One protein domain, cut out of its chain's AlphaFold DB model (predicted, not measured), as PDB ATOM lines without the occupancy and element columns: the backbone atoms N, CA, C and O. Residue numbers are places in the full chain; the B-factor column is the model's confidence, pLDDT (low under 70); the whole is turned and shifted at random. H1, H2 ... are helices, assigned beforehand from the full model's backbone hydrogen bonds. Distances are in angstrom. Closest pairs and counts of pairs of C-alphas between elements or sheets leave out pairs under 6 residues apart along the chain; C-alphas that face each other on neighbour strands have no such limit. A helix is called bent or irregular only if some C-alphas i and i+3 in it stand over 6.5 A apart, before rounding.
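What this domain is: This is residues 131 to 280 of the 1223 residues of the protein "Phospholipase A(2)" of Candidatus Anoxychlamydiales bacterium (UniProt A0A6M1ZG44). Helical turns are stacked in chain order along the longest axis: H1 with the short H2 and H3 at one end, then the hairpin H4 and H5, then H6 folded into two arms, then the hairpin H8 and H9 at the other end. Residues 131 to 136 stick out beyond the stack, and the short H7 packs on H6b. The printed part has 150 residues with nine named helices, H1 to H9 in order, and no named strand; the class is all helix. It is compact, with a radius of gyration of the C-alphas of 16.4 A and spans of 51 by 35 by 30 A.

Where its parts are: Find C-alpha 132 at (-30.107, 28.374, 62.616), where H1, residues 132 to 153, begins its 31.3 A. Next come H2, residues 157 to 160, H3, residues 162 to 169, H4, residues 174 to 187, 19.8 A long, and H5, residues 190 to 197. H6, residues 201 to 230, was assigned as one helix by its hydrogen bonds but is bent, with C-alphas 214 and 217 9.2 A apart. Its arms are H6a, residues 201 to 214, 20.1 A, and H6b, residues 217 to 230, 20.2 A. H7 is residues 237 to 240, H8 residues 249 to 255, and H9, residues 259 to 268, ends at C-alpha 268 at (-32.264, 36.585, 112.866).

How they stand to each other: Start at H1, which touches H2 only at the corner, and only just, with 3 pairs of C-alphas within 8 A; the closest are Ala 151 and Leu 159, 7.2 A. H1 only just touches H4, with residues 145 to 152 alone and 3 such pairs; the closest C-alphas, Phe 145 and Asn 176, are 6.6 A apart. H3 is close to H1 but not clearly touching, at 6.5 A between C-alphas 144 and 168. H4 and H5 form a helical hairpin, with closest C-alphas Ala 184 and Phe 193 at 5.8 A. The hub is H6, touching four helices. H6a touches H4 at a steep tilt of 56 degrees, with C-alphas Ala 182 and Ala 207 closest at 5.2 A. H6b touches H7 at C-alphas Gly 224 and Ile 238, 5.7 A, and H9 at C-alphas Val 217 and Lys 264, 6.4 A. H8 and H9 form a second helical hairpin, with closest C-alphas Ala 253 and Ala 262 at 5.4 A. H1 and H9 are apart. Every O i to N i+4 pair is within hydrogen-bond range in H1, H3, H4, H5, H6a, H6b and H8; H9 has 5 of 6, and H2 and H7 are too short for such a pair.

The domain as a whole: The C-alphas farthest apart are those of Ile 131 and Asp 275, at 53.6 A. The printed part has no cut and no long link. Residues 269 to 280 have no named element. The mean pLDDT of the printed part is 71.9; look for values under 70 at residues 131 to 175, 215 and 272 to 280.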
ATOM      1  N   ILE A 131     -33.119  25.654  61.408       38.69
ATOM      2  CA  ILE A 131     -32.463  25.328  62.689       38.69
ATOM      3  C   ILE A 131     -31.663  26.533  63.218       38.69
ATOM      4  O   ILE A 131     -31.580  26.762  64.428       38.69
ATOM      5  N   ASP A 132     -31.096  27.332  62.311       41.12
ATOM      6  CA  ASP A 132     -30.107  28.374  62.616       41.12
ATOM      7  C   ASP A 132     -30.665  29.538  63.461       41.12
ATOM      8  O   ASP A 132     -29.940  30.119  64.266       41.12
ATOM      9  N   LYS A 133     -31.974  29.829  63.390       40.41
ATOM     10  CA  LYS A 133     -32.604  30.860  64.242       40.41
ATOM     11  C   LYS A 133     -32.460  30.549  65.732       40.41
ATOM     12  O   LYS A 133     -32.072  31.432  66.491       40.41
ATOM     13  N   ASN A 134     -32.722  29.310  66.152       41.88
ATOM     14  CA  ASN A 134     -32.580  28.916  67.558       41.88
ATOM     15  C   ASN A 134     -31.106  28.892  67.986       41.88
ATOM     16  O   ASN A 134     -30.776  29.312  69.094       41.88
ATOM     17  N   LEU A 135     -30.214  28.452  67.094       43.47
ATOM     18  CA  LEU A 135     -28.779  28.358  67.362       43.47
ATOM     19  C   LEU A 135     -28.139  29.749  67.527       43.47
ATOM     20  O   LEU A 135     -27.455  29.997  68.520       43.47
ATOM     21  N   LYS A 136     -28.445  30.694  66.627       48.75
ATOM     22  CA  LYS A 136     -28.031  32.101  66.754       48.75
ATOM     23  C   LYS A 136     -28.654  32.778  67.972       48.75
ATOM     24  O   LYS A 136     -27.934  33.461  68.692       48.75
ATOM     25  N   PHE A 137     -29.943  32.569  68.250       49.41
ATOM     26  CA  PHE A 137     -30.613  33.186  69.403       49.41
ATOM     27  C   PHE A 137     -30.038  32.699  70.743       49.41
ATOM     28  O   PHE A 137     -29.842  33.503  71.652       49.41
ATOM     29  N   ASN A 138     -29.683  31.415  70.852       52.97
ATOM     30  CA  ASN A 138     -29.029  30.874  72.045       52.97
ATOM     31  C   ASN A 138     -27.601  31.405  72.225       52.97
ATOM     32  O   ASN A 138     -27.265  31.862  73.314       52.97
ATOM     33  N   LYS A 139     -26.806  31.472  71.152       57.81
ATOM     34  CA  LYS A 139     -25.456  32.059  71.201       57.81
ATOM     35  C   LYS A 139     -25.472  33.558  71.554       57.81
ATOM     36  O   LYS A 139     -24.559  34.060  72.201       57.81
ATOM     37  N   LEU A 140     -26.540  34.271  71.185       55.84
ATOM     38  CA  LEU A 140     -26.754  35.674  71.555       55.84
ATOM     39  C   LEU A 140     -27.069  35.827  73.057       55.84
ATOM     40  O   LEU A 140     -26.496  36.697  73.705       55.84
ATOM     41  N   LYS A 141     -27.900  34.945  73.638       55.56
ATOM     42  CA  LYS A 141     -28.149  34.894  75.096       55.56
ATOM     43  C   LYS A 141     -26.883  34.575  75.894       55.56
ATOM     44  O   LYS A 141     -26.669  35.176  76.941       55.56
ATOM     45  N   GLU A 142     -26.069  33.639  75.409       60.62
ATOM     46  CA  GLU A 142     -24.805  33.221  76.028       60.62
ATOM     47  C   GLU A 142     -23.791  34.379  76.054       60.62
ATOM     48  O   GLU A 142     -23.257  34.714  77.110       60.62
ATOM     49  N   ASN A 143     -23.628  35.089  74.933       64.44
ATOM     50  CA  ASN A 143     -22.816  36.307  74.881       64.44
ATOM     51  C   ASN A 143     -23.358  37.409  75.814       64.44
ATOM     52  O   ASN A 143     -22.584  38.004  76.561       64.44
ATOM     53  N   CYS A 144     -24.676  37.650  75.833       62.09
ATOM     54  CA  CYS A 144     -25.291  38.611  76.758       62.09
ATOM     55  C   CYS A 144     -25.101  38.227  78.235       62.09
ATOM     56  O   CYS A 144     -24.973  39.116  79.075       62.09
ATOM     57  N   PHE A 145     -25.083  36.933  78.569       62.84
ATOM     58  CA  PHE A 145     -24.783  36.465  79.921       62.84
ATOM     59  C   PHE A 145     -23.334  36.761  80.299       62.84
ATOM     60  O   PHE A 145     -23.106  37.342  81.353       62.84
ATOM     61  N   ASN A 146     -22.380  36.441  79.423       68.50
ATOM     62  CA  ASN A 146     -20.960  36.685  79.674       68.50
ATOM     63  C   ASN A 146     -20.649  38.191  79.805       68.50
ATOM     64  O   ASN A 146     -19.988  38.584  80.764       68.50
ATOM     65  N   GLU A 147     -21.200  39.049  78.932       68.06
ATOM     66  CA  GLU A 147     -21.056  40.516  79.042       68.06
ATOM     67  C   GLU A 147     -21.586  41.062  80.379       68.06
ATOM     68  O   GLU A 147     -20.941  41.907  81.004       68.06
ATOM     69  N   VAL A 148     -22.746  40.580  80.842       64.12
ATOM     70  CA  VAL A 148     -23.323  40.993  82.131       64.12
ATOM     71  C   VAL A 148     -22.529  40.415  83.305       64.12
ATOM     72  O   VAL A 148     -22.269  41.131  84.270       64.12
ATOM     73  N   TYR A 149     -22.106  39.154  83.233       62.75
ATOM     74  CA  TYR A 149     -21.353  38.477  84.289       62.75
ATOM     75  C   TYR A 149     -19.985  39.126  84.525       62.75
ATOM     76  O   TYR A 149     -19.647  39.429  85.670       62.75
ATOM     77  N   ASP A 150     -19.226  39.426  83.466       66.75
ATOM     78  CA  ASP A 150     -17.959  40.147  83.608       66.75
ATOM     79  C   ASP A 150     -18.167  41.616  84.027       66.75
ATOM     80  O   ASP A 150     -17.341  42.143  84.771       66.75
ATOM     81  N   ALA A 151     -19.276  42.274  83.665       64.56
ATOM     82  CA  ALA A 151     -19.605  43.593  84.218       64.56
ATOM     83  C   ALA A 151     -19.848  43.539  85.742       64.56
ATOM     84  O   ALA A 151     -19.298  44.361  86.476       64.56
ATOM     85  N   CYS A 152     -20.603  42.545  86.232       60.62
ATOM     86  CA  CYS A 152     -20.856  42.326  87.667       60.62
ATOM     87  C   CYS A 152     -19.561  41.997  88.425       60.62
ATOM     88  O   CYS A 152     -19.267  42.565  89.472       60.62
ATOM     89  N   LYS A 153     -18.748  41.097  87.868       63.19
ATOM     90  CA  LYS A 153     -17.468  40.652  88.435       63.19
ATOM     91  C   LYS A 153     -16.425  41.769  88.540       63.19
ATOM     92  O   LYS A 153     -15.611  41.735  89.459       63.19
ATOM     93  N   ASN A 154     -16.459  42.747  87.632       68.56
ATOM     94  CA  ASN A 154     -15.560  43.905  87.631       68.56
ATOM     95  C   ASN A 154     -16.182  45.175  88.258       68.56
ATOM     96  O   ASN A 154     -15.516  46.206  88.294       68.56
ATOM     97  N   ASN A 155     -17.418  45.102  88.777       58.69
ATOM     98  CA  ASN A 155     -18.151  46.208  89.414       58.69
ATOM     99  C   ASN A 155     -18.283  47.463  88.514       58.69
ATOM    100  O   ASN A 155     -18.008  48.592  88.923       58.69
ATOM    101  N   ASP A 156     -18.646  47.234  87.250       65.81
ATOM    102  CA  ASP A 156     -18.599  48.206  86.150       65.81
ATOM    103  C   ASP A 156     -19.716  49.275  86.217       65.81
ATOM    104  O   ASP A 156     -20.894  48.960  86.405       65.81
ATOM    105  N   ASP A 157     -19.373  50.548  85.973       60.84
ATOM    106  CA  ASP A 157     -20.318  51.680  85.947       60.84
ATOM    107  C   ASP A 157     -21.502  51.492  84.978       60.84
ATOM    108  O   ASP A 157     -22.575  52.066  85.194       60.84
ATOM    109  N   ARG A 158     -21.371  50.649  83.942       63.69
ATOM    110  CA  ARG A 158     -22.472  50.277  83.034       63.69
ATOM    111  C   ARG A 158     -23.682  49.693  83.773       63.69
ATOM    112  O   ARG A 158     -24.810  49.914  83.331       63.69
ATOM    113  N   LEU A 159     -23.488  49.054  84.931       57.00
ATOM    114  CA  LEU A 159     -24.559  48.509  85.782       57.00
ATOM    115  C   LEU A 159     -25.443  49.585  86.438       57.00
ATOM    116  O   LEU A 159     -26.515  49.270  86.962       57.00
ATOM    117  N   LYS A 160     -25.040  50.862  86.390       57.44
ATOM    118  CA  LYS A 160     -25.837  52.011  86.858       57.44
ATOM    119  C   LYS A 160     -26.794  52.546  85.779       57.44
ATOM    120  O   LYS A 160     -27.624  53.404  86.063       57.44
ATOM    121  N   ASN A 161     -26.710  52.053  84.539       63.38
ATOM    122  CA  ASN A 161     -27.500  52.541  83.407       63.38
ATOM    123  C   ASN A 161     -28.793  51.723  83.212       63.38
ATOM    124  O   ASN A 161     -28.770  50.621  82.665       63.38
ATOM    125  N   GLU A 162     -29.948  52.299  83.570       55.69
ATOM    126  CA  GLU A 162     -31.264  51.653  83.411       55.69
ATOM    127  C   GLU A 162     -31.528  51.081  82.008       55.69
ATOM    128  O   GLU A 162     -32.139  50.019  81.884       55.69
ATOM    129  N   LYS A 163     -31.097  51.766  80.937       56.41
ATOM    130  CA  LYS A 163     -31.343  51.312  79.556       56.41
ATOM    131  C   LYS A 163     -30.476  50.113  79.185       56.41
ATOM    132  O   LYS A 163     -30.943  49.253  78.443       56.41
ATOM    133  N   PHE A 164     -29.250  50.045  79.704       63.66
ATOM    134  CA  PHE A 164     -28.396  48.863  79.586       63.66
ATOM    135  C   PHE A 164     -29.041  47.692  80.341       63.66
ATOM    136  O   PHE A 164     -29.353  46.665  79.735       63.66
ATOM    137  N   ASN A 165     -29.382  47.906  81.615       58.41
ATOM    138  CA  ASN A 165     -29.953  46.880  82.484       58.41
ATOM    139  C   ASN A 165     -31.263  46.299  81.929       58.41
ATOM    140  O   ASN A 165     -31.358  45.092  81.707       58.41
ATOM    141  N   ARG A 166     -32.263  47.142  81.623       58.75
ATOM    142  CA  ARG A 166     -33.560  46.677  81.092       58.75
ATOM    143  C   ARG A 166     -33.417  45.931  79.760       58.75
ATOM    144  O   ARG A 166     -34.190  45.008  79.505       58.75
ATOM    145  N   ARG A 167     -32.447  46.299  78.913       61.41
ATOM    146  CA  ARG A 167     -32.216  45.636  77.619       61.41
ATOM    147  C   ARG A 167     -31.533  44.279  77.772       61.41
ATOM    148  O   ARG A 167     -31.972  43.331  77.137       61.41
ATOM    149  N   TYR A 168     -30.490  44.176  78.592       61.84
ATOM    150  CA  TYR A 168     -29.716  42.940  78.715       61.84
ATOM    151  C   TYR A 168     -30.383  41.914  79.640       61.84
ATOM    152  O   TYR A 168     -30.626  40.785  79.218       61.84
ATOM    153  N   PHE A 169     -30.774  42.298  80.862       61.59
ATOM    154  CA  PHE A 169     -31.380  41.362  81.823       61.59
ATOM    155  C   PHE A 169     -32.749  40.813  81.368       61.59
ATOM    156  O   PHE A 169     -33.156  39.754  81.840       61.59
ATOM    157  N   SER A 170     -33.451  41.472  80.433       60.50
ATOM    158  CA  SER A 170     -34.692  40.932  79.845       60.50
ATOM    159  C   SER A 170     -34.465  39.817  78.815       60.50
ATOM    160  O   SER A 170     -35.362  39.002  78.615       60.50
ATOM    161  N   ILE A 171     -33.280  39.747  78.196       62.94
ATOM    162  CA  ILE A 171     -32.916  38.738  77.183       62.94
ATOM    163  C   ILE A 171     -32.390  37.446  77.832       62.94
ATOM    164  O   ILE A 171     -32.506  36.369  77.247       62.94
ATOM    165  N   LEU A 172     -31.832  37.537  79.044       64.38
ATOM    166  CA  LEU A 172     -31.273  36.395  79.772       64.38
ATOM    167  C   LEU A 172     -32.325  35.322  80.096       64.38
ATOM    168  O   LEU A 172     -33.469  35.617  80.451       64.38
ATOM    169  N   GLU A 173     -31.899  34.060  80.053       66.94
ATOM    170  CA  GLU A 173     -32.691  32.932  80.554       66.94
ATOM    171  C   GLU A 173     -32.729  32.923  82.085       66.94
ATOM    172  O   GLU A 173     -31.907  33.556  82.751       66.94
ATOM    173  N   ASN A 174     -33.703  32.223  82.668       66.38
ATOM    174  CA  ASN A 174     -33.942  32.306  84.109       66.38
ATOM    175  C   ASN A 174     -32.799  31.677  84.927       66.38
ATOM    176  O   ASN A 174     -32.408  32.250  85.936       66.38
ATOM    177  N   GLU A 175     -32.186  30.594  84.443       65.44
ATOM    178  CA  GLU A 175     -30.993  29.978  85.054       65.44
ATOM    179  C   GLU A 175     -29.798  30.957  85.086       65.44
ATOM    180  O   GLU A 175     -29.106  31.090  86.099       65.44
ATOM    181  N   ASN A 176     -29.624  31.741  84.017       71.00
ATOM    182  CA  ASN A 176     -28.598  32.781  83.915       71.00
ATOM    183  C   ASN A 176     -28.871  33.948  84.882       71.00
ATOM    184  O   ASN A 176     -27.969  34.388  85.596       71.00
ATOM    185  N   LYS A 177     -30.124  34.422  84.971       72.06
ATOM    186  CA  LYS A 177     -30.535  35.441  85.959       72.06
ATOM    187  C   LYS A 177     -30.341  34.949  87.399       72.06
ATOM    188  O   LYS A 177     -29.905  35.722  88.246       72.06
ATOM    189  N   GLN A 178     -30.642  33.679  87.674       73.75
ATOM    190  CA  GLN A 178     -30.524  33.070  89.001       73.75
ATOM    191  C   GLN A 178     -29.061  32.936  89.425       73.75
ATOM    192  O   GLN A 178     -28.711  33.309  90.544       73.75
ATOM    193  N   THR A 179     -28.193  32.526  88.498       73.06
ATOM    194  CA  THR A 179     -26.737  32.486  88.696       73.06
ATOM    195  C   THR A 179     -26.175  33.877  89.022       73.06
ATOM    196  O   THR A 179     -25.406  34.024  89.972       73.06
ATOM    197  N   LEU A 180     -26.613  34.923  88.309       73.19
ATOM    198  CA  LEU A 180     -26.224  36.313  88.588       73.19
ATOM    199  C   LEU A 180     -26.764  36.826  89.933       73.19
ATOM    200  O   LEU A 180     -26.032  37.477  90.675       73.19
ATOM    201  N   ALA A 181     -28.013  36.508  90.283       76.81
ATOM    202  CA  ALA A 181     -28.599  36.886  91.569       76.81
ATOM    203  C   ALA A 181     -27.895  36.195  92.754       76.81
ATOM    204  O   ALA A 181     -27.686  36.825  93.790       76.81
ATOM    205  N   ALA A 182     -27.478  34.935  92.597       76.69
ATOM    206  CA  ALA A 182     -26.668  34.224  93.583       76.69
ATOM    207  C   ALA A 182     -25.260  34.837  93.719       76.69
ATOM    208  O   ALA A 182     -24.823  35.109  94.836       76.69
ATOM    209  N   PHE A 183     -24.593  35.141  92.599       77.62
ATOM    210  CA  PHE A 183     -23.289  35.816  92.594       77.62
ATOM    211  C   PHE A 183     -23.342  37.194  93.275       77.62
ATOM    212  O   PHE A 183     -22.468  37.514  94.079       77.62
ATOM    213  N   ALA A 184     -24.394  37.980  93.026       77.00
ATOM    214  CA  ALA A 184     -24.612  39.280  93.660       77.00
ATOM    215  C   ALA A 184     -24.769  39.184  95.194       77.00
ATOM    216  O   ALA A 184     -24.246  40.023  95.931       77.00
ATOM    217  N   LEU A 185     -25.427  38.129  95.696       79.81
ATOM    218  CA  LEU A 185     -25.536  37.851  97.136       79.81
ATOM    219  C   LEU A 185     -24.188  37.471  97.780       79.81
ATOM    220  O   LEU A 185     -23.990  37.743  98.965       79.81
ATOM    221  N   ASP A 186     -23.266  36.855  97.031       78.12
ATOM    222  CA  ASP A 186     -21.909  36.530  97.499       78.12
ATOM    223  C   ASP A 186     -20.968  37.735  97.492       78.12
ATOM    224  O   ASP A 186     -20.319  38.031  98.499       78.12
ATOM    225  N   SER A 187     -20.904  38.442  96.361       76.50
ATOM    226  CA  SER A 187     -20.058  39.626  96.185       76.50
ATOM    227  C   SER A 187     -20.515  40.800  97.055       76.50
ATOM    228  O   SER A 187     -19.696  41.617  97.468       76.50
ATOM    229  N   ASN A 188     -21.791  40.812  97.458       75.69
ATOM    230  CA  ASN A 188     -22.514  41.952  98.025       75.69
ATOM    231  C   ASN A 188     -22.795  43.064  96.995       75.69
ATOM    232  O   ASN A 188     -22.940  44.221  97.380       75.69
ATOM    233  N   ASP A 189     -22.904  42.726  95.707       77.81
ATOM    234  CA  ASP A 189     -23.350  43.661  94.670       77.81
ATOM    235  C   ASP A 189     -24.863  43.920  94.787       77.81
ATOM    236  O   ASP A 189     -25.720  43.254  94.196       77.81
ATOM    237  N   ILE A 190     -25.188  44.924  95.594       79.88
ATOM    238  CA  ILE A 190     -26.554  45.360  95.864       79.88
ATOM    239  C   ILE A 190     -27.197  45.995  94.621       79.88
ATOM    240  O   ILE A 190     -28.412  45.874  94.447       79.88
ATOM    241  N   GLN A 191     -26.428  46.616  93.717       73.81
ATOM    242  CA  GLN A 191     -26.996  47.268  92.535       73.81
ATOM    243  C   GLN A 191     -27.403  46.255  91.463       73.81
ATOM    244  O   GLN A 191     -28.519  46.342  90.951       73.81
ATOM    245  N   THR A 192     -26.579  45.246  91.178       73.44
ATOM    246  CA  THR A 192     -26.977  44.122  90.315       73.44
ATOM    247  C   THR A 192     -28.178  43.385  90.897       73.44
ATOM    248  O   THR A 192     -29.127  43.098  90.166       73.44
ATOM    249  N   PHE A 193     -28.212  43.154  92.214       80.44
ATOM    250  CA  PHE A 193     -29.366  42.514  92.845       80.44
ATOM    251  C   PHE A 193     -30.656  43.344  92.691       80.44
ATOM    252  O   PHE A 193     -31.694  42.799  92.313       80.44
ATOM    253  N   LYS A 194     -30.594  44.672  92.893       77.50
ATOM    254  CA  LYS A 194     -31.705  45.605  92.609       77.50
ATOM    255  C   LYS A 194     -32.144  45.546  91.141       77.50
ATOM    256  O   LYS A 194     -33.342  45.473  90.872       77.50
ATOM    257  N   ASN A 195     -31.192  45.562  90.204       73.12
ATOM    258  CA  ASN A 195     -31.451  45.530  88.761       73.12
ATOM    259  C   ASN A 195     -32.216  44.257  88.352       73.12
ATOM    260  O   ASN A 195     -33.192  44.346  87.608       73.12
ATOM    261  N   ILE A 196     -31.820  43.090  88.876       72.94
ATOM    262  CA  ILE A 196     -32.528  41.824  88.634       72.94
ATOM    263  C   ILE A 196     -33.900  41.846  89.324       72.94
ATOM    264  O   ILE A 196     -34.896  41.542  88.676       72.94
ATOM    265  N   TYR A 197     -33.997  42.291  90.584       76.69
ATOM    266  CA  TYR A 197     -35.257  42.312  91.344       76.69
ATOM    267  C   TYR A 197     -36.344  43.215  90.726       76.69
ATOM    268  O   TYR A 197     -37.538  42.944  90.872       76.69
ATOM    269  N   GLN A 198     -35.966  44.278  90.008       73.00
ATOM    270  CA  GLN A 198     -36.916  45.104  89.249       73.00
ATOM    271  C   GLN A 198     -37.514  44.388  88.024       73.00
ATOM    272  O   GLN A 198     -38.582  44.782  87.559       73.00
ATOM    273  N   ILE A 199     -36.836  43.363  87.499       71.19
ATOM    274  CA  ILE A 199     -37.181  42.665  86.250       71.19
ATOM    275  C   ILE A 199     -37.797  41.288  86.537       71.19
ATOM    276  O   ILE A 199     -38.782  40.913  85.906       71.19
ATOM    277  N   ASP A 200     -37.247  40.552  87.504       75.44
ATOM    278  CA  ASP A 200     -37.702  39.231  87.931       75.44
ATOM    279  C   ASP A 200     -37.528  39.057  89.453       75.44
ATOM    280  O   ASP A 200     -36.441  38.794  89.976       75.44
ATOM    281  N   LYS A 201     -38.646  39.198  90.171       77.69
ATOM    282  CA  LYS A 201     -38.701  39.054  91.631       77.69
ATOM    283  C   LYS A 201     -38.563  37.609  92.101       77.69
ATOM    284  O   LYS A 201     -38.022  37.386  93.183       77.69
ATOM    285  N   ASP A 202     -39.033  36.646  91.310       80.19
ATOM    286  CA  ASP A 202     -39.028  35.230  91.686       80.19
ATOM    287  C   ASP A 202     -37.617  34.664  91.619       80.19
ATOM    288  O   ASP A 202     -37.192  33.971  92.542       80.19
ATOM    289  N   THR A 203     -36.854  35.034  90.593       81.94
ATOM    290  CA  THR A 203     -35.442  34.661  90.490       81.94
ATOM    291  C   THR A 203     -34.619  35.201  91.670       81.94
ATOM    292  O   THR A 203     -33.860  34.451  92.286       81.94
ATOM    293  N   CYS A 204     -34.820  36.461  92.071       82.12
ATOM    294  CA  CYS A 204     -34.182  37.022  93.269       82.12
ATOM    295  C   CYS A 204     -34.631  36.338  94.573       82.12
ATOM    296  O   CYS A 204     -33.802  36.078  95.447       82.12
ATOM    297  N   PHE A 205     -35.923  36.019  94.719       84.12
ATOM    298  CA  PHE A 205     -36.444  35.289  95.880       84.12
ATOM    299  C   PHE A 205     -35.859  33.870  95.972       84.12
ATOM    300  O   PHE A 205     -35.474  33.430  97.057       84.12
ATOM    301  N   ASN A 206     -35.739  33.172  94.840       84.50
ATOM    302  CA  ASN A 206     -35.156  31.833  94.762       84.50
ATOM    303  C   ASN A 206     -33.656  31.845  95.092       84.50
ATOM    304  O   ASN A 206     -33.224  31.038  95.909       84.50
ATOM    305  N   ALA A 207     -32.886  32.813  94.581       83.19
ATOM    306  CA  ALA A 207     -31.474  32.965  94.941       83.19
ATOM    307  C   ALA A 207     -31.279  33.225  96.453       83.19
ATOM    308  O   ALA A 207     -30.413  32.618  97.086       83.19
ATOM    309  N   ILE A 208     -32.124  34.062  97.077       84.50
ATOM    310  CA  ILE A 208     -32.114  34.255  98.542       84.50
ATOM    311  C   ILE A 208     -32.476  32.953  99.278       84.50
ATOM    312  O   ILE A 208     -31.878  32.642 100.315       84.50
ATOM    313  N   TRP A 209     -33.443  32.189  98.763       85.56
ATOM    314  CA  TRP A 209     -33.864  30.913  99.340       85.56
ATOM    315  C   TRP A 209     -32.733  29.871  99.316       85.56
ATOM    316  O   TRP A 209     -32.374  29.326 100.360       85.56
ATOM    317  N   GLU A 210     -32.098  29.666  98.163       83.50
ATOM    318  CA  GLU A 210     -30.966  28.747  97.994       83.50
ATOM    319  C   GLU A 210     -29.762  29.158  98.849       83.50
ATOM    320  O   GLU A 210     -29.075  28.304  99.420       83.50
ATOM    321  N   LYS A 211     -29.534  30.465  99.040       83.19
ATOM    322  CA  LYS A 211     -28.490  30.964  99.949       83.19
ATOM    323  C   LYS A 211     -28.829  30.754 101.431       83.19
ATOM    324  O   LYS A 211     -27.930  30.545 102.251       83.19
ATOM    325  N   CYS A 212     -30.115  30.734 101.792       83.25
ATOM    326  CA  CYS A 212     -30.565  30.315 103.124       83.25
ATOM    327  C   CYS A 212     -30.367  28.810 103.375       83.25
ATOM    328  O   CYS A 212     -30.141  28.434 104.531       83.25
ATOM    329  N   GLU A 213     -30.439  27.977 102.331       80.50
ATOM    330  CA  GLU A 213     -30.226  26.523 102.392       80.50
ATOM    331  C   GLU A 213     -28.743  26.128 102.421       80.50
ATOM    332  O   GLU A 213     -28.346  25.356 103.293       80.50
ATOM    333  N   SER A 214     -27.930  26.690 101.526       75.69
ATOM    334  CA  SER A 214     -26.508  26.351 101.356       75.69
ATOM    335  C   SER A 214     -25.606  26.901 102.469       75.69
ATOM    336  O   SER A 214     -24.950  26.142 103.180       75.69
ATOM    337  N   GLU A 215     -25.572  28.222 102.648       64.44
ATOM    338  CA  GLU A 215     -24.600  28.898 103.527       64.44
ATOM    339  C   GLU A 215     -25.228  29.523 104.774       64.44
ATOM    340  O   GLU A 215     -24.565  29.768 105.785       64.44
ATOM    341  N   GLY A 216     -26.543  29.719 104.735       74.31
ATOM    342  CA  GLY A 216     -27.350  30.004 105.902       74.31
ATOM    343  C   GLY A 216     -27.676  31.480 106.110       74.31
ATOM    344  O   GLY A 216     -26.857  32.386 105.972       74.31
ATOM    345  N   VAL A 217     -28.904  31.666 106.592       80.62
ATOM    346  CA  VAL A 217     -29.618  32.909 106.939       80.62
ATOM    347  C   VAL A 217     -28.768  34.054 107.536       80.62
ATOM    348  O   VAL A 217     -29.097  35.219 107.329       80.62
ATOM    349  N   LYS A 218     -27.659  33.773 108.244       81.31
ATOM    350  CA  LYS A 218     -26.764  34.816 108.787       81.31
ATOM    351  C   LYS A 218     -26.085  35.646 107.684       81.31
ATOM    352  O   LYS A 218     -26.003  36.862 107.841       81.31
ATOM    353  N   LYS A 219     -25.618  35.025 106.589       79.50
ATOM    354  CA  LYS A 219     -25.019  35.757 105.451       79.50
ATOM    355  C   LYS A 219     -26.061  36.631 104.756       79.50
ATOM    356  O   LYS A 219     -25.833  37.821 104.580       79.50
ATOM    357  N   VAL A 220     -27.229  36.050 104.469       84.12
ATOM    358  CA  VAL A 220     -28.378  36.744 103.865       84.12
ATOM    359  C   VAL A 220     -28.768  37.975 104.686       84.12
ATOM    360  O   VAL A 220     -28.885  39.057 104.122       84.12
ATOM    361  N   ARG A 221     -28.860  37.871 106.023       83.44
ATOM    362  CA  ARG A 221     -29.078  39.061 106.865       83.44
ATOM    363  C   ARG A 221     -27.994  40.117 106.644       83.44
ATOM    364  O   ARG A 221     -28.342  41.275 106.456       83.44
ATOM    365  N   GLY A 222     -26.717  39.730 106.658       82.12
ATOM    366  CA  GLY A 222     -25.584  40.647 106.480       82.12
ATOM    367  C   GLY A 222     -25.634  41.448 105.174       82.12
ATOM    368  O   GLY A 222     -25.405  42.654 105.207       82.12
ATOM    369  N   PHE A 223     -26.009  40.811 104.060       84.81
ATOM    370  CA  PHE A 223     -26.264  41.490 102.781       84.81
ATOM    371  C   PHE A 223     -27.359  42.564 102.920       84.81
ATOM    372  O   PHE A 223     -27.175  43.711 102.521       84.81
ATOM    373  N   GLY A 224     -28.472  42.223 103.573       83.56
ATOM    374  CA  GLY A 224     -29.587  43.150 103.781       83.56
ATOM    375  C   GLY A 224     -29.292  44.293 104.760       83.56
ATOM    376  O   GLY A 224     -29.834  45.380 104.597       83.56
ATOM    377  N   GLU A 225     -28.422  44.091 105.755       84.06
ATOM    378  CA  GLU A 225     -27.992  45.173 106.660       84.06
ATOM    379  C   GLU A 225     -27.076  46.175 105.931       84.06
ATOM    380  O   GLU A 225     -27.175  47.371 106.189       84.06
ATOM    381  N   LYS A 226     -26.238  45.716 104.984       83.38
ATOM    382  CA  LYS A 226     -25.471  46.606 104.091       83.38
ATOM    383  C   LYS A 226     -26.388  47.391 103.158       83.38
ATOM    384  O   LYS A 226     -26.298  48.610 103.113       83.38
ATOM    385  N   TRP A 227     -27.323  46.716 102.488       83.56
ATOM    386  CA  TRP A 227     -28.311  47.373 101.623       83.56
ATOM    387  C   TRP A 227     -29.119  48.423 102.407       83.56
ATOM    388  O   TRP A 227     -29.261  49.559 101.960       83.56
ATOM    389  N   LYS A 228     -29.551  48.102 103.632       84.62
ATOM    390  CA  LYS A 228     -30.175  49.071 104.543       84.62
ATOM    391  C   LYS A 228     -29.291  50.303 104.803       84.62
ATOM    392  O   LYS A 228     -29.824  51.406 104.863       84.62
ATOM    393  N   GLN A 229     -27.979  50.130 104.978       84.31
ATOM    394  CA  GLN A 229     -27.037  51.234 105.206       84.31
ATOM    395  C   GLN A 229     -26.809  52.082 103.945       84.31
ATOM    396  O   GLN A 229     -26.816  53.305 104.044       84.31
ATOM    397  N   GLU A 230     -26.654  51.459 102.775       82.81
ATOM    398  CA  GLU A 230     -26.422  52.150 101.497       82.81
ATOM    399  C   GLU A 230     -27.631  52.986 101.045       82.81
ATOM    400  O   GLU A 230     -27.464  54.134 100.639       82.81
ATOM    401  N   ASP A 231     -28.848  52.448 101.178       80.31
ATOM    402  CA  ASP A 231     -30.096  53.148 100.824       80.31
ATOM    403  C   ASP A 231     -30.680  53.975 101.996       80.31
ATOM    404  O   ASP A 231     -31.762  54.549 101.870       80.31
ATOM    405  N   ASN A 232     -29.987  54.032 103.144       81.25
ATOM    406  CA  ASN A 232     -30.406  54.713 104.381       81.25
ATOM    407  C   ASN A 232     -31.843  54.356 104.844       81.25
ATOM    408  O   ASN A 232     -32.644  55.216 105.219       81.25
ATOM    409  N   LEU A 233     -32.185  53.065 104.784       80.69
ATOM    410  CA  LEU A 233     -33.525  52.540 105.063       80.69
ATOM    411  C   LEU A 233     -33.764  52.309 106.565       80.69
ATOM    412  O   LEU A 233     -32.844  52.079 107.350       80.69
ATOM    413  N   THR A 234     -35.033  52.301 106.976       74.56
ATOM    414  CA  THR A 234     -35.441  52.050 108.371       74.56
ATOM    415  C   THR A 234     -35.376  50.568 108.752       74.56
ATOM    416  O   THR A 234     -34.892  50.227 109.836       74.56
ATOM    417  N   GLU A 235     -35.791  49.667 107.861       78.31
ATOM    418  CA  GLU A 235     -35.773  48.210 108.056       78.31
ATOM    419  C   GLU A 235     -34.896  47.501 107.011       78.31
ATOM    420  O   GLU A 235     -34.424  48.107 106.052       78.31
ATOM    421  N   ASN A 236     -34.604  46.218 107.237       81.75
ATOM    422  CA  ASN A 236     -33.773  45.422 106.334       81.75
ATOM    423  C   ASN A 236     -34.607  45.032 105.094       81.75
ATOM    424  O   ASN A 236     -35.579  44.292 105.254       81.75
ATOM    425  N   PRO A 237     -34.260  45.483 103.872       79.19
ATOM    426  CA  PRO A 237     -35.123  45.342 102.695       79.19
ATOM    427  C   PRO A 237     -35.436  43.888 102.318       79.19
ATOM    428  O   PRO A 237     -36.474  43.632 101.721       79.19
ATOM    429  N   ILE A 238     -34.617  42.909 102.722       79.12
ATOM    430  CA  ILE A 238     -34.894  41.481 102.479       79.12
ATOM    431  C   ILE A 238     -36.194  41.027 103.161       79.12
ATOM    432  O   ILE A 238     -36.856  40.115 102.671       79.12
ATOM    433  N   ILE A 239     -36.587  41.674 104.263       74.94
ATOM    434  CA  ILE A 239     -37.821  41.365 104.998       74.94
ATOM    435  C   ILE A 239     -39.062  41.512 104.102       74.94
ATOM    436  O   ILE A 239     -39.989  40.711 104.226       74.94
ATOM    437  N   SER A 240     -39.067  42.479 103.174       72.69
ATOM    438  CA  SER A 240     -40.191  42.746 102.265       72.69
ATOM    439  C   SER A 240     -40.163  41.927 100.967       72.69
ATOM    440  O   SER A 240     -41.107  41.996 100.175       72.69
ATOM    441  N   ILE A 241     -39.115  41.128 100.723       78.19
ATOM    442  CA  ILE A 241     -38.970  40.367  99.478       78.19
ATOM    443  C   ILE A 241     -39.867  39.121  99.502       78.19
ATOM    444  O   ILE A 241     -39.613  38.146 100.212       78.19
ATOM    445  N   THR A 242     -40.903  39.146  98.661       77.88
ATOM    446  CA  THR A 242     -41.780  38.006  98.365       77.88
ATOM    447  C   THR A 242     -41.642  37.542  96.919       77.88
ATOM    448  O   THR A 242     -41.270  38.323  96.039       77.88
ATOM    449  N   ASN A 243     -42.040  36.296  96.663       77.94
ATOM    450  CA  ASN A 243     -42.318  35.807  95.311       77.94
ATOM    451  C   ASN A 243     -43.624  36.416  94.734       77.94
ATOM    452  O   ASN A 243     -44.345  37.157  95.416       77.94
ATOM    453  N   THR A 244     -43.956  36.072  93.489       77.56
ATOM    454  CA  THR A 244     -45.196  36.425  92.774       77.56
ATOM    455  C   THR A 244     -46.463  35.978  93.507       77.56
ATOM    456  O   THR A 244     -47.455  36.707  93.512       77.56
ATOM    457  N   SER A 245     -46.416  34.842  94.208       72.19
ATOM    458  CA  SER A 245     -47.490  34.344  95.087       72.19
ATOM    459  C   SER A 245     -47.632  35.108  96.414       72.19
ATOM    460  O   SER A 245     -48.490  34.755  97.223       72.19
ATOM    461  N   LYS A 246     -46.817  36.147  96.659       74.81
ATOM    462  CA  LYS A 246     -46.759  36.926  97.912       74.81
ATOM    463  C   LYS A 246     -46.383  36.095  99.152       74.81
ATOM    464  O   LYS A 246     -46.764  36.429 100.277       74.81
ATOM    465  N   ASP A 247     -45.608  35.026  98.961       78.38
ATOM    466  CA  ASP A 247     -44.991  34.264 100.049       78.38
ATOM    467  C   ASP A 247     -43.736  34.966 100.568       78.38
ATOM    468  O   ASP A 247     -42.849  35.325  99.795       78.38
ATOM    469  N   SER A 248     -43.617  35.087 101.891       81.75
ATOM    470  CA  SER A 248     -42.365  35.470 102.550       81.75
ATOM    471  C   SER A 248     -41.418  34.274 102.698       81.75
ATOM    472  O   SER A 248     -41.844  33.116 102.676       81.75
ATOM    473  N   LEU A 249     -40.130  34.539 102.942       81.12
ATOM    474  CA  LEU A 249     -39.121  33.502 103.217       81.12
ATOM    475  C   LEU A 249     -39.524  32.575 104.382       81.12
ATOM    476  O   LEU A 249     -39.272  31.370 104.337       81.12
ATOM    477  N   LEU A 250     -40.199  33.110 105.407       83.06
ATOM    478  CA  LEU A 250     -40.693  32.322 106.539       83.06
ATOM    479  C   LEU A 250     -41.868  31.412 106.143       83.06
ATOM    480  O   LEU A 250     -41.882  30.240 106.517       83.06
ATOM    481  N   LEU A 251     -42.817  31.908 105.338       83.31
ATOM    482  CA  LEU A 251     -43.918  31.089 104.818       83.31
ATOM    483  C   LEU A 251     -43.399  29.999 103.868       83.31
ATOM    484  O   LEU A 251     -43.810  28.843 103.984       83.31
ATOM    485  N   ARG A 252     -42.430  30.323 103.002       84.69
ATOM    486  CA  ARG A 252     -41.723  29.351 102.153       84.69
ATOM    487  C   ARG A 252     -41.041  28.263 102.985       84.69
ATOM    488  O   ARG A 252     -41.193  27.094 102.642       84.69
ATOM    489  N   ALA A 253     -40.390  28.611 104.101       85.81
ATOM    490  CA  ALA A 253     -39.771  27.646 105.017       85.81
ATOM    491  C   ALA A 253     -40.781  26.733 105.734       85.81
ATOM    492  O   ALA A 253     -40.500  25.553 105.953       85.81
ATOM    493  N   CYS A 254     -41.967  27.247 106.075       84.88
ATOM    494  CA  CYS A 254     -43.058  26.435 106.616       84.88
ATOM    495  C   CYS A 254     -43.650  25.493 105.553       84.88
ATOM    496  O   CYS A 254     -43.852  24.311 105.840       84.88
ATOM    497  N   LYS A 255     -43.848  25.975 104.317       83.62
ATOM    498  CA  LYS A 255     -44.302  25.173 103.166       83.62
ATOM    499  C   LYS A 255     -43.307  24.066 102.788       83.62
ATOM    500  O   LYS A 255     -43.725  22.944 102.528       83.62
ATOM    501  N   SER A 256     -41.999  24.344 102.807       84.75
ATOM    502  CA  SER A 256     -40.933  23.359 102.540       84.75
ATOM    503  C   SER A 256     -40.582  22.466 103.739       84.75
ATOM    504  O   SER A 256     -39.673  21.643 103.648       84.75
ATOM    505  N   LYS A 257     -41.292  22.607 104.869       85.69
ATOM    506  CA  LYS A 257     -41.078  21.859 106.122       85.69
ATOM    507  C   LYS A 257     -39.644  21.954 106.684       85.69
ATOM    508  O   LYS A 257     -39.202  21.090 107.440       85.69
ATOM    509  N   ASN A 258     -38.924  23.041 106.398       86.62
ATOM    510  CA  ASN A 258     -37.539  23.224 106.832       86.62
ATOM    511  C   ASN A 258     -37.437  23.961 108.189       86.62
ATOM    512  O   ASN A 258     -37.113  25.152 108.256       86.62
ATOM    513  N   LYS A 259     -37.664  23.234 109.299       86.56
ATOM    514  CA  LYS A 259     -37.582  23.767 110.683       86.56
ATOM    515  C   LYS A 259     -36.256  24.494 110.964       86.56
ATOM    516  O   LYS A 259     -36.248  25.523 111.642       86.56
ATOM    517  N   LYS A 260     -35.130  23.989 110.436       85.56
ATOM    518  CA  LYS A 260     -33.780  24.562 110.635       85.56
ATOM    519  C   LYS A 260     -33.613  25.939 109.983       85.56
ATOM    520  O   LYS A 260     -32.798  26.726 110.460       85.56
ATOM    521  N   ILE A 261     -34.359  26.235 108.919       84.56
ATOM    522  CA  ILE A 261     -34.371  27.557 108.281       84.56
ATOM    523  C   ILE A 261     -35.420  28.458 108.926       84.56
ATOM    524  O   ILE A 261     -35.075  29.572 109.302       84.56
ATOM    525  N   ALA A 262     -36.643  27.972 109.169       84.75
ATOM    526  CA  ALA A 262     -37.699  28.755 109.827       84.75
ATOM    527  C   ALA A 262     -37.252  29.316 111.198       84.75
ATOM    528  O   ALA A 262     -37.388  30.511 111.467       84.75
ATOM    529  N   SER A 263     -36.625  28.478 112.032       84.94
ATOM    530  CA  SER A 263     -36.042  28.876 113.326       84.94
ATOM    531  C   SER A 263     -34.911  29.905 113.196       84.94
ATOM    532  O   SER A 263     -34.858  30.859 113.972       84.94
ATOM    533  N   LYS A 264     -34.025  29.765 112.198       84.75
ATOM    534  CA  LYS A 264     -32.977  30.758 111.906       84.75
ATOM    535  C   LYS A 264     -33.573  32.084 111.417       84.75
ATOM    536  O   LYS A 264     -33.122  33.129 111.870       84.75
ATOM    537  N   ILE A 265     -34.577  32.059 110.538       83.81
ATOM    538  CA  ILE A 265     -35.264  33.254 110.016       83.81
ATOM    539  C   ILE A 265     -35.916  34.050 111.153       83.81
ATOM    540  O   ILE A 265     -35.720  35.264 111.248       83.81
ATOM    541  N   LEU A 266     -36.621  33.366 112.061       82.44
ATOM    542  CA  LEU A 266     -37.181  33.980 113.267       82.44
ATOM    543  C   LEU A 266     -36.076  34.544 114.174       82.44
ATOM    544  O   LEU A 266     -36.102  35.732 114.486       82.44
ATOM    545  N   LYS A 267     -35.050  33.746 114.512       83.12
ATOM    546  CA  LYS A 267     -33.925  34.173 115.367       83.12
ATOM    547  C   LYS A 267     -33.142  35.371 114.814       83.12
ATOM    548  O   LYS A 267     -32.628  36.164 115.598       83.12
ATOM    549  N   TYR A 268     -33.008  35.492 113.494       81.44
ATOM    550  CA  TYR A 268     -32.264  36.585 112.866       81.44
ATOM    551  C   TYR A 268     -33.120  37.803 112.498       81.44
ATOM    552  O   TYR A 268     -32.533  38.817 112.132       81.44
ATOM    553  N   GLY A 269     -34.449  37.763 112.639       74.25
ATOM    554  CA  GLY A 269     -35.314  38.916 112.353       74.25
ATOM    555  C   GLY A 269     -35.692  39.105 110.877       74.25
ATOM    556  O   GLY A 269     -36.135  40.183 110.509       74.25
ATOM    557  N   LEU A 270     -35.517  38.090 110.019       74.44
ATOM    558  CA  LEU A 270     -35.826  38.184 108.580       74.44
ATOM    559  C   LEU A 270     -37.291  37.818 108.268       74.44
ATOM    560  O   LEU A 270     -37.570  36.948 107.444       74.44
ATOM    561  N   HIS A 271     -38.234  38.437 108.973       70.88
ATOM    562  CA  HIS A 271     -39.662  38.131 108.878       70.88
ATOM    563  C   HIS A 271     -40.514  39.402 108.896       70.88
ATOM    564  O   HIS A 271     -40.207  40.349 109.616       70.88
ATOM    565  N   LEU A 272     -41.591  39.409 108.105       67.00
ATOM    566  CA  LEU A 272     -42.536  40.524 108.029       67.00
ATOM    567  C   LEU A 272     -43.180  40.793 109.395       67.00
ATOM    568  O   LEU A 272     -43.651  39.866 110.060       67.00
ATOM    569  N   LYS A 273     -43.278  42.074 109.763       61.22
ATOM    570  CA  LYS A 273     -44.243  42.541 110.764       61.22
ATOM    571  C   LYS A 273     -45.643  42.532 110.151       61.22
ATOM    572  O   LYS A 273     -45.812  42.671 108.943       61.22
ATOM    573  N   LYS A 274     -46.658  42.327 110.989       54.78
ATOM    574  CA  LYS A 274     -47.972  41.847 110.540       54.78
ATOM    575  C   LYS A 274     -48.883  42.909 109.898       54.78
ATOM    576  O   LYS A 274     -49.935  42.548 109.373       54.78
ATOM    577  N   ASP A 275     -48.488  44.179 109.921       45.12
ATOM    578  CA  ASP A 275     -49.344  45.303 109.515       45.12
ATOM    579  C   ASP A 275     -49.138  45.764 108.059       45.12
ATOM    580  O   ASP A 275     -49.932  46.555 107.548       45.12
ATOM    581  N   GLU A 276     -48.135  45.244 107.340       48.16
ATOM    582  CA  GLU A 276     -47.971  45.550 105.913       48.16
ATOM    583  C   GLU A 276     -48.940  44.730 105.044       48.16
ATOM    584  O   GLU A 276     -48.844  43.505 104.918       48.16
ATOM    585  N   ALA A 277     -49.884  45.430 104.408       40.91
ATOM    586  CA  ALA A 277     -51.062  44.879 103.730       40.91
ATOM    587  C   ALA A 277     -50.789  44.165 102.382       40.91
ATOM    588  O   ALA A 277     -51.569  44.285 101.437       40.91
ATOM    589  N   ASN A 278     -49.679  43.427 102.265       46.25
ATOM    590  CA  ASN A 278     -49.250  42.777 101.022       46.25
ATOM    591  C   ASN A 278     -48.905  41.282 101.121       46.25
ATOM    592  O   ASN A 278     -48.624  40.685 100.085       46.25
ATOM    593  N   ALA A 279     -48.952  40.661 102.301       56.34
ATOM    594  CA  ALA A 279     -48.705  39.224 102.446       56.34
ATOM    595  C   ALA A 279     -49.898  38.364 101.951       56.34
ATOM    596  O   ALA A 279     -51.052  38.793 102.012       56.34
ATOM    597  N   SER A 280     -49.629  37.149 101.451       64.62
ATOM    598  CA  SER A 280     -50.654  36.233 100.908       64.62
ATOM    599  C   SER A 280     -51.731  35.826 101.931       64.62
ATOM    600  O   SER A 280     -51.492  35.849 103.136       64.62
TER     601      SER A 280